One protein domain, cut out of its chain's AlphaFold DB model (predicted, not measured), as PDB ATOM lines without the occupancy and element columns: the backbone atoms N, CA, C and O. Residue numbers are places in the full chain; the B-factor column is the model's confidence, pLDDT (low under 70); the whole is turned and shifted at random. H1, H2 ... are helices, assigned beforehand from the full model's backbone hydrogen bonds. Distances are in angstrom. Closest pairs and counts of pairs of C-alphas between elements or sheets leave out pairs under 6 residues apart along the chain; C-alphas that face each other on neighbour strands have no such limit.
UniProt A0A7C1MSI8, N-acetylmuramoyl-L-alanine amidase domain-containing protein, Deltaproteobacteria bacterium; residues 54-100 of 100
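Overview. This is residues 54 to 100 of the 100 residues of the protein "N-acetylmuramoyl-L-alanine amidase domain-containing protein" of Deltaproteobacteria bacterium (UniProt A0A7C1MSI8). Two helices sit partly side by side and run the same way: the longer, H2, has its first part beside H1, and residues 94 to 100, its far end and the tail, stick out. Residues 73 to 82 lead back from H1's end to H2's start, and residues 54 to 61 arch over on the side of H1 away from H2. The printed part has 47 residues with two named helices, H1 then H2, and no named strand; the class is all helix. It is only just compact, close to loose, with a radius of gyration of the C-alphas of 10.9 A, and spans 34 by 22 by 13 A.

Arrangement. Start at H2, residues 83 to 98, which touches H1, residues 62 to 72, with residues 85 to 89 alone. Look at Tyr 66 and Pro 85: their C-alphas, the closest of the two helices, are 6.1 A apart. The tilt is a shallow 33 degrees, only just short of steep. In H1 and H2 every O i to N i+4 pair is within hydrogen-bond range.

Along the chain. Find C-alpha 83 at (-24.768, -41.396, -1.250); from there H2 runs 22.3 A to C-alpha 98 at (-33.332, -44.153, -21.677). H1 runs 15.8 A from C-alpha 62 at (-32.218, -33.967, 3.772).

Size, cuts and confidence. The C-alphas farthest apart, of Ser 59 and Thr 100, are 34.9 A apart. The printed part has no cut, and the link from H1 to H2 is short. Model confidence is under 70 at residues 54 to 60, 96 to 97 and 99 to 100.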
ATOM      1  N   PHE A  54     -44.588 -35.183  -6.311       60.97
ATOM      2  CA  PHE A  54     -45.184 -34.511  -5.164       60.97
ATOM      3  C   PHE A  54     -44.539 -35.030  -3.886       60.97
ATOM      4  O   PHE A  54     -44.752 -36.163  -3.482       60.97
ATOM      5  N   VAL A  55     -43.752 -34.192  -3.217       61.09
ATOM      6  CA  VAL A  55     -43.223 -34.516  -1.888       61.09
ATOM      7  C   VAL A  55     -44.078 -33.846  -0.819       61.09
ATOM      8  O   VAL A  55     -44.458 -32.682  -0.946       61.09
ATOM      9  N   THR A  56     -44.386 -34.572   0.255       69.00
ATOM     10  CA  THR A  56     -45.055 -33.972   1.417       69.00
ATOM     11  C   THR A  56     -44.067 -33.064   2.142       69.00
ATOM     12  O   THR A  56     -42.939 -33.480   2.403       69.00
ATOM     13  N   ALA A  57     -44.471 -31.847   2.509       55.91
ATOM     14  CA  ALA A  57     -43.630 -30.966   3.315       55.91
ATOM     15  C   ALA A  57     -43.150 -31.703   4.581       55.91
ATOM     16  O   ALA A  57     -43.966 -32.200   5.359       55.91
ATOM     17  N   SER A  58     -41.833 -31.808   4.771       58.97
ATOM     18  CA  SER A  58     -41.232 -32.487   5.919       58.97
ATOM     19  C   SER A  58     -40.268 -31.559   6.656       58.97
ATOM     20  O   SER A  58     -39.507 -30.813   6.046       58.97
ATOM     21  N   SER A  59     -40.285 -31.627   7.989       55.00
ATOM     22  CA  SER A  59     -39.306 -30.977   8.876       55.00
ATOM     23  C   SER A  59     -38.064 -31.853   9.107       55.00
ATOM     24  O   SER A  59     -37.314 -31.664  10.065       55.00
ATOM     25  N   GLY A  60     -37.906 -32.901   8.295       61.97
ATOM     26  CA  GLY A  60     -36.888 -33.927   8.457       61.97
ATOM     27  C   GLY A  60     -35.525 -33.508   7.915       61.97
ATOM     28  O   GLY A  60     -35.343 -32.466   7.292       61.97
ATOM     29  N   SER A  61     -34.525 -34.363   8.132       73.06
ATOM     30  CA  SER A  61     -33.214 -34.183   7.498       73.06
ATOM     31  C   SER A  61     -33.321 -34.259   5.968       73.06
ATOM     32  O   SER A  61     -34.255 -34.852   5.441       73.06
ATOM     33  N   ILE A  62     -32.304 -33.793   5.237       72.88
ATOM     34  CA  ILE A  62     -32.218 -33.967   3.772       72.88
ATOM     35  C   ILE A  62     -32.413 -35.428   3.306       72.88
ATOM     36  O   ILE A  62     -32.863 -35.673   2.192       72.88
ATOM     37  N   LEU A  63     -32.116 -36.414   4.162       77.75
ATOM     38  CA  LEU A  63     -32.381 -37.826   3.869       77.75
ATOM     39  C   LEU A  63     -33.873 -38.153   3.831       77.75
ATOM     40  O   LEU A  63     -34.265 -39.045   3.093       77.75
ATOM     41  N   GLU A  64     -34.687 -37.452   4.613       77.19
ATOM     42  CA  GLU A  64     -36.138 -37.610   4.608       77.19
ATOM     43  C   GLU A  64     -36.729 -37.125   3.291       77.19
ATOM     44  O   GLU A  64     -37.481 -37.856   2.654       77.19
ATOM     45  N   LEU A  65     -36.268 -35.967   2.807       77.50
ATOM     46  CA  LEU A  65     -36.624 -35.485   1.477       77.50
ATOM     47  C   LEU A  65     -36.223 -36.496   0.390       77.50
ATOM     48  O   LEU A  65     -37.023 -36.815  -0.483       77.50
ATOM     49  N   TYR A  66     -35.010 -37.055   0.456       83.81
ATOM     50  CA  TYR A  66     -34.588 -38.084  -0.501       83.81
ATOM     51  C   TYR A  66     -35.436 -39.357  -0.432       83.81
ATOM     52  O   TYR A  66     -35.679 -39.973  -1.466       83.81
ATOM     53  N   ARG A  67     -35.901 -39.756   0.757       82.81
ATOM     54  CA  ARG A  67     -36.822 -40.891   0.903       82.81
ATOM     55  C   ARG A  67     -38.196 -40.586   0.330       82.81
ATOM     56  O   ARG A  67     -38.757 -41.467  -0.303       82.81
ATOM     57  N   GLN A  68     -38.711 -39.371   0.506       80.44
ATOM     58  CA  GLN A  68     -39.981 -38.958  -0.096       80.44
ATOM     59  C   GLN A  68     -39.897 -38.979  -1.627       80.44
ATOM     60  O   GLN A  68     -40.761 -39.566  -2.263       80.44
ATOM     61  N   ILE A  69     -38.812 -38.456  -2.212       82.94
ATOM     62  CA  ILE A  69     -38.571 -38.524  -3.666       82.94
ATOM     63  C   ILE A  69     -38.519 -39.980  -4.151       82.94
ATOM     64  O   ILE A  69     -39.163 -40.327  -5.134       82.94
ATOM     65  N   LEU A  70     -37.770 -40.840  -3.455       83.06
ATOM     66  CA  LEU A  70     -37.691 -42.258  -3.809       83.06
ATOM     67  C   LEU A  70     -39.031 -42.977  -3.641       83.06
ATOM     68  O   LEU A  70     -39.352 -43.840  -4.449       83.06
ATOM     69  N   SER A  71     -39.828 -42.605  -2.640       84.81
ATOM     70  CA  SER A  71     -41.154 -43.179  -2.414       84.81
ATOM     71  C   SER A  71     -42.101 -42.885  -3.576       84.81
ATOM     72  O   SER A  71     -42.834 -43.781  -3.981       84.81
ATOM     73  N   GLU A  72     -42.052 -41.679  -4.151       81.19
ATOM     74  CA  GLU A  72     -42.819 -41.340  -5.363       81.19
ATOM     75  C   GLU A  72     -42.356 -42.147  -6.590       81.19
ATOM     76  O   GLU A  72     -43.142 -42.421  -7.491       81.19
ATOM     77  N   MET A  73     -41.094 -42.590  -6.604       82.44
ATOM     78  CA  MET A  73     -40.546 -43.518  -7.606       82.44
ATOM     79  C   MET A  73     -40.827 -45.000  -7.278       82.44
ATOM     80  O   MET A  73     -40.330 -45.885  -7.967       82.44
ATOM     81  N   GLY A  74     -41.580 -45.303  -6.214       86.12
ATOM     82  CA  GLY A  74     -41.861 -46.679  -5.781       86.12
ATOM     83  C   GLY A  74     -40.691 -47.381  -5.079       86.12
ATOM     84  O   GLY A  74     -40.686 -48.606  -4.951       86.12
ATOM     85  N   ILE A  75     -39.689 -46.630  -4.611       87.12
ATOM     86  CA  ILE A  75     -38.476 -47.157  -3.975       87.12
ATOM     87  C   ILE A  75     -38.427 -46.764  -2.505       87.12
ATOM     88  O   ILE A  75     -38.406 -45.592  -2.135       87.12
ATOM     89  N   HIS A  76     -38.283 -47.762  -1.638       89.50
ATOM     90  CA  HIS A  76     -38.117 -47.547  -0.206       89.50
ATOM     91  C   HIS A  76     -36.691 -47.880   0.235       89.50
ATOM     92  O   HIS A  76     -36.158 -48.950  -0.056       89.50
ATOM     93  N   THR A  77     -36.055 -46.963   0.970       86.56
ATOM     94  CA  THR A  77     -34.725 -47.188   1.549       86.56
ATOM     95  C   THR A  77     -34.614 -46.620   2.959       86.56
ATOM     96  O   THR A  77     -34.952 -45.466   3.220       86.56
ATOM     97  N   ALA A  78     -34.075 -47.424   3.878       87.00
ATOM     98  CA  ALA A  78     -33.768 -47.013   5.248       87.00
ATOM     99  C   ALA A  78     -32.330 -46.484   5.405       87.00
ATOM    100  O   ALA A  78     -31.872 -46.258   6.524       87.00
ATOM    101  N   SER A  79     -31.585 -46.300   4.304       86.69
ATOM    102  CA  SER A  79     -30.178 -45.905   4.388       86.69
ATOM    103  C   SER A  79     -30.002 -44.574   5.127       86.69
ATOM    104  O   SER A  79     -30.721 -43.597   4.891       86.69
ATOM    105  N   SER A  80     -29.014 -44.537   6.018       83.94
ATOM    106  CA  SER A  80     -28.529 -43.321   6.677       83.94
ATOM    107  C   SER A  80     -27.457 -42.596   5.854       83.94
ATOM    108  O   SER A  80     -27.097 -41.462   6.163       83.94
ATOM    109  N   SER A  81     -26.945 -43.221   4.788       87.12
ATOM    110  CA  SER A  81     -25.923 -42.637   3.920       87.12
ATOM    111  C   SER A  81     -26.564 -41.815   2.813       87.12
ATOM    112  O   SER A  81     -27.335 -42.352   2.028       87.12
ATOM    113  N   ARG A  82     -26.187 -40.537   2.675       77.56
ATOM    114  CA  ARG A  82     -26.675 -39.663   1.586       77.56
ATOM    115  C   ARG A  82     -26.343 -40.193   0.192       77.56
ATOM    116  O   ARG A  82     -27.104 -39.963  -0.739       77.56
ATOM    117  N   ALA A  83     -25.219 -40.895   0.045       80.38
ATOM    118  CA  ALA A  83     -24.768 -41.396  -1.250       80.38
ATOM    119  C   ALA A  83     -25.706 -42.469  -1.823       80.38
ATOM    120  O   ALA A  83     -25.832 -42.590  -3.040       80.38
ATOM    121  N   VAL A  84     -26.379 -43.234  -0.956       88.25
ATOM    122  CA  VAL A  84     -27.240 -44.342  -1.379       88.25
ATOM    123  C   VAL A  84     -28.529 -43.829  -2.035       88.25
ATOM    124  O   VAL A  84     -28.735 -44.179  -3.197       88.25
ATOM    125  N   PRO A  85     -29.347 -42.961  -1.401       84.62
ATOM    126  CA  PRO A  85     -30.513 -42.382  -2.053       84.62
ATOM    127  C   PRO A  85     -30.163 -41.619  -3.328       84.62
ATOM    128  O   PRO A  85     -30.835 -41.781  -4.337       84.62
ATOM    129  N   LEU A  86     -29.066 -40.853  -3.323       78.31
ATOM    130  CA  LEU A  86     -28.654 -40.068  -4.487       78.31
ATOM    131  C   LEU A  86     -28.321 -40.951  -5.700       78.31
ATOM    132  O   LEU A  86     -28.637 -40.606  -6.836       78.31
ATOM    133  N   ARG A  87     -27.676 -42.100  -5.459       83.19
ATOM    134  CA  ARG A  87     -27.373 -43.081  -6.505       83.19
ATOM    135  C   ARG A  87     -28.643 -43.730  -7.052       83.19
ATOM    136  O   ARG A  87     -28.728 -43.913  -8.258       83.19
ATOM    137  N   LEU A  88     -29.600 -44.058  -6.182       85.12
ATOM    138  CA  LEU A  88     -30.882 -44.642  -6.586       85.12
ATOM    139  C   LEU A  88     -31.689 -43.654  -7.432       85.12
ATOM    140  O   LEU A  88     -32.045 -43.991  -8.550       85.12
ATOM    141  N   ILE A  89     -31.849 -42.410  -6.968       80.44
ATOM    142  CA  ILE A  89     -32.549 -41.353  -7.716       80.44
ATOM    143  C   ILE A  89     -31.929 -41.171  -9.109       80.44
ATOM    144  O   ILE A  89     -32.643 -41.123 -10.104       80.44
ATOM    145  N   ARG A  90     -30.593 -41.107  -9.204       79.38
ATOM    146  CA  ARG A  90     -29.911 -40.983 -10.504       79.38
ATOM    147  C   ARG A  90     -30.162 -42.171 -11.421       79.38
ATOM    148  O   ARG A  90     -30.334 -41.956 -12.615       79.38
ATOM    149  N   ARG A  91     -30.150 -43.391 -10.879       80.12
ATOM    150  CA  ARG A  91     -30.402 -44.605 -11.657       80.12
ATOM    151  C   ARG A  91     -31.814 -44.585 -12.238       80.12
ATOM    152  O   ARG A  91     -31.943 -44.722 -13.444       80.12
ATOM    153  N   GLU A  92     -32.831 -44.332 -11.417       78.31
ATOM    154  CA  GLU A  92     -34.225 -44.317 -11.886       78.31
ATOM    155  C   GLU A  92     -34.466 -43.253 -12.953       78.31
ATOM    156  O   GLU A  92     -35.092 -43.518 -13.972       78.31
ATOM    157  N   ILE A  93     -33.912 -42.051 -12.767       75.38
ATOM    158  CA  ILE A  93     -34.011 -40.997 -13.782       75.38
ATOM    159  C   ILE A  93     -33.357 -41.451 -15.092       75.38
ATOM    160  O   ILE A  93     -33.908 -41.210 -16.161       75.38
ATOM    161  N   GLN A  94     -32.198 -42.112 -15.030       70.81
ATOM    162  CA  GLN A  94     -31.538 -42.640 -16.225       70.81
ATOM    163  C   GLN A  94     -32.352 -43.748 -16.902       70.81
ATOM    164  O   GLN A  94     -32.393 -43.780 -18.128       70.81
ATOM    165  N   GLU A  95     -32.997 -44.629 -16.139       74.25
ATOM    166  CA  GLU A  95     -33.862 -45.688 -16.672       74.25
ATOM    167  C   GLU A  95     -35.099 -45.096 -17.369       74.25
ATOM    168  O   GLU A  95     -35.382 -45.451 -18.514       74.25
ATOM    169  N   ILE A  96     -35.751 -44.107 -16.749       68.06
ATOM    170  CA  ILE A  96     -36.900 -43.387 -17.326       68.06
ATOM    171  C   ILE A  96     -36.508 -42.642 -18.609       68.06
ATOM    172  O   ILE A  96     -37.236 -42.681 -19.598       68.06
ATOM    173  N   VAL A  97     -35.356 -41.962 -18.614       67.75
ATOM    174  CA  VAL A  97     -34.881 -41.192 -19.777       67.75
ATOM    175  C   VAL A  97     -34.466 -42.102 -20.935       67.75
ATOM    176  O   VAL A  97     -34.710 -41.763 -22.092       67.75
ATOM    177  N   ASN A  98     -33.847 -43.249 -20.647       73.94
ATOM    178  CA  ASN A  98     -33.332 -44.153 -21.677       73.94
ATOM    179  C   ASN A  98     -34.364 -45.177 -22.183       73.94
ATOM    180  O   ASN A  98     -34.054 -45.913 -23.118       73.94
ATOM    181  N   GLY A  99     -35.580 -45.197 -21.627       56.59
ATOM    182  CA  GLY A  99     -36.721 -45.923 -22.189       56.59
ATOM    183  C   GLY A  99     -36.617 -47.448 -22.114       56.59
ATOM    184  O   GLY A  99     -36.729 -48.115 -23.144       56.59
ATOM    185  N   THR A 100     -36.445 -47.991 -20.909       49.66
ATOM    186  CA  THR A 100     -36.728 -49.412 -20.604       49.66
ATOM    187  C   THR A 100     -37.966 -49.554 -19.745       49.66
ATOM    188  O   THR A 100     -38.112 -48.730 -18.817       49.66
TER     189      THR A 100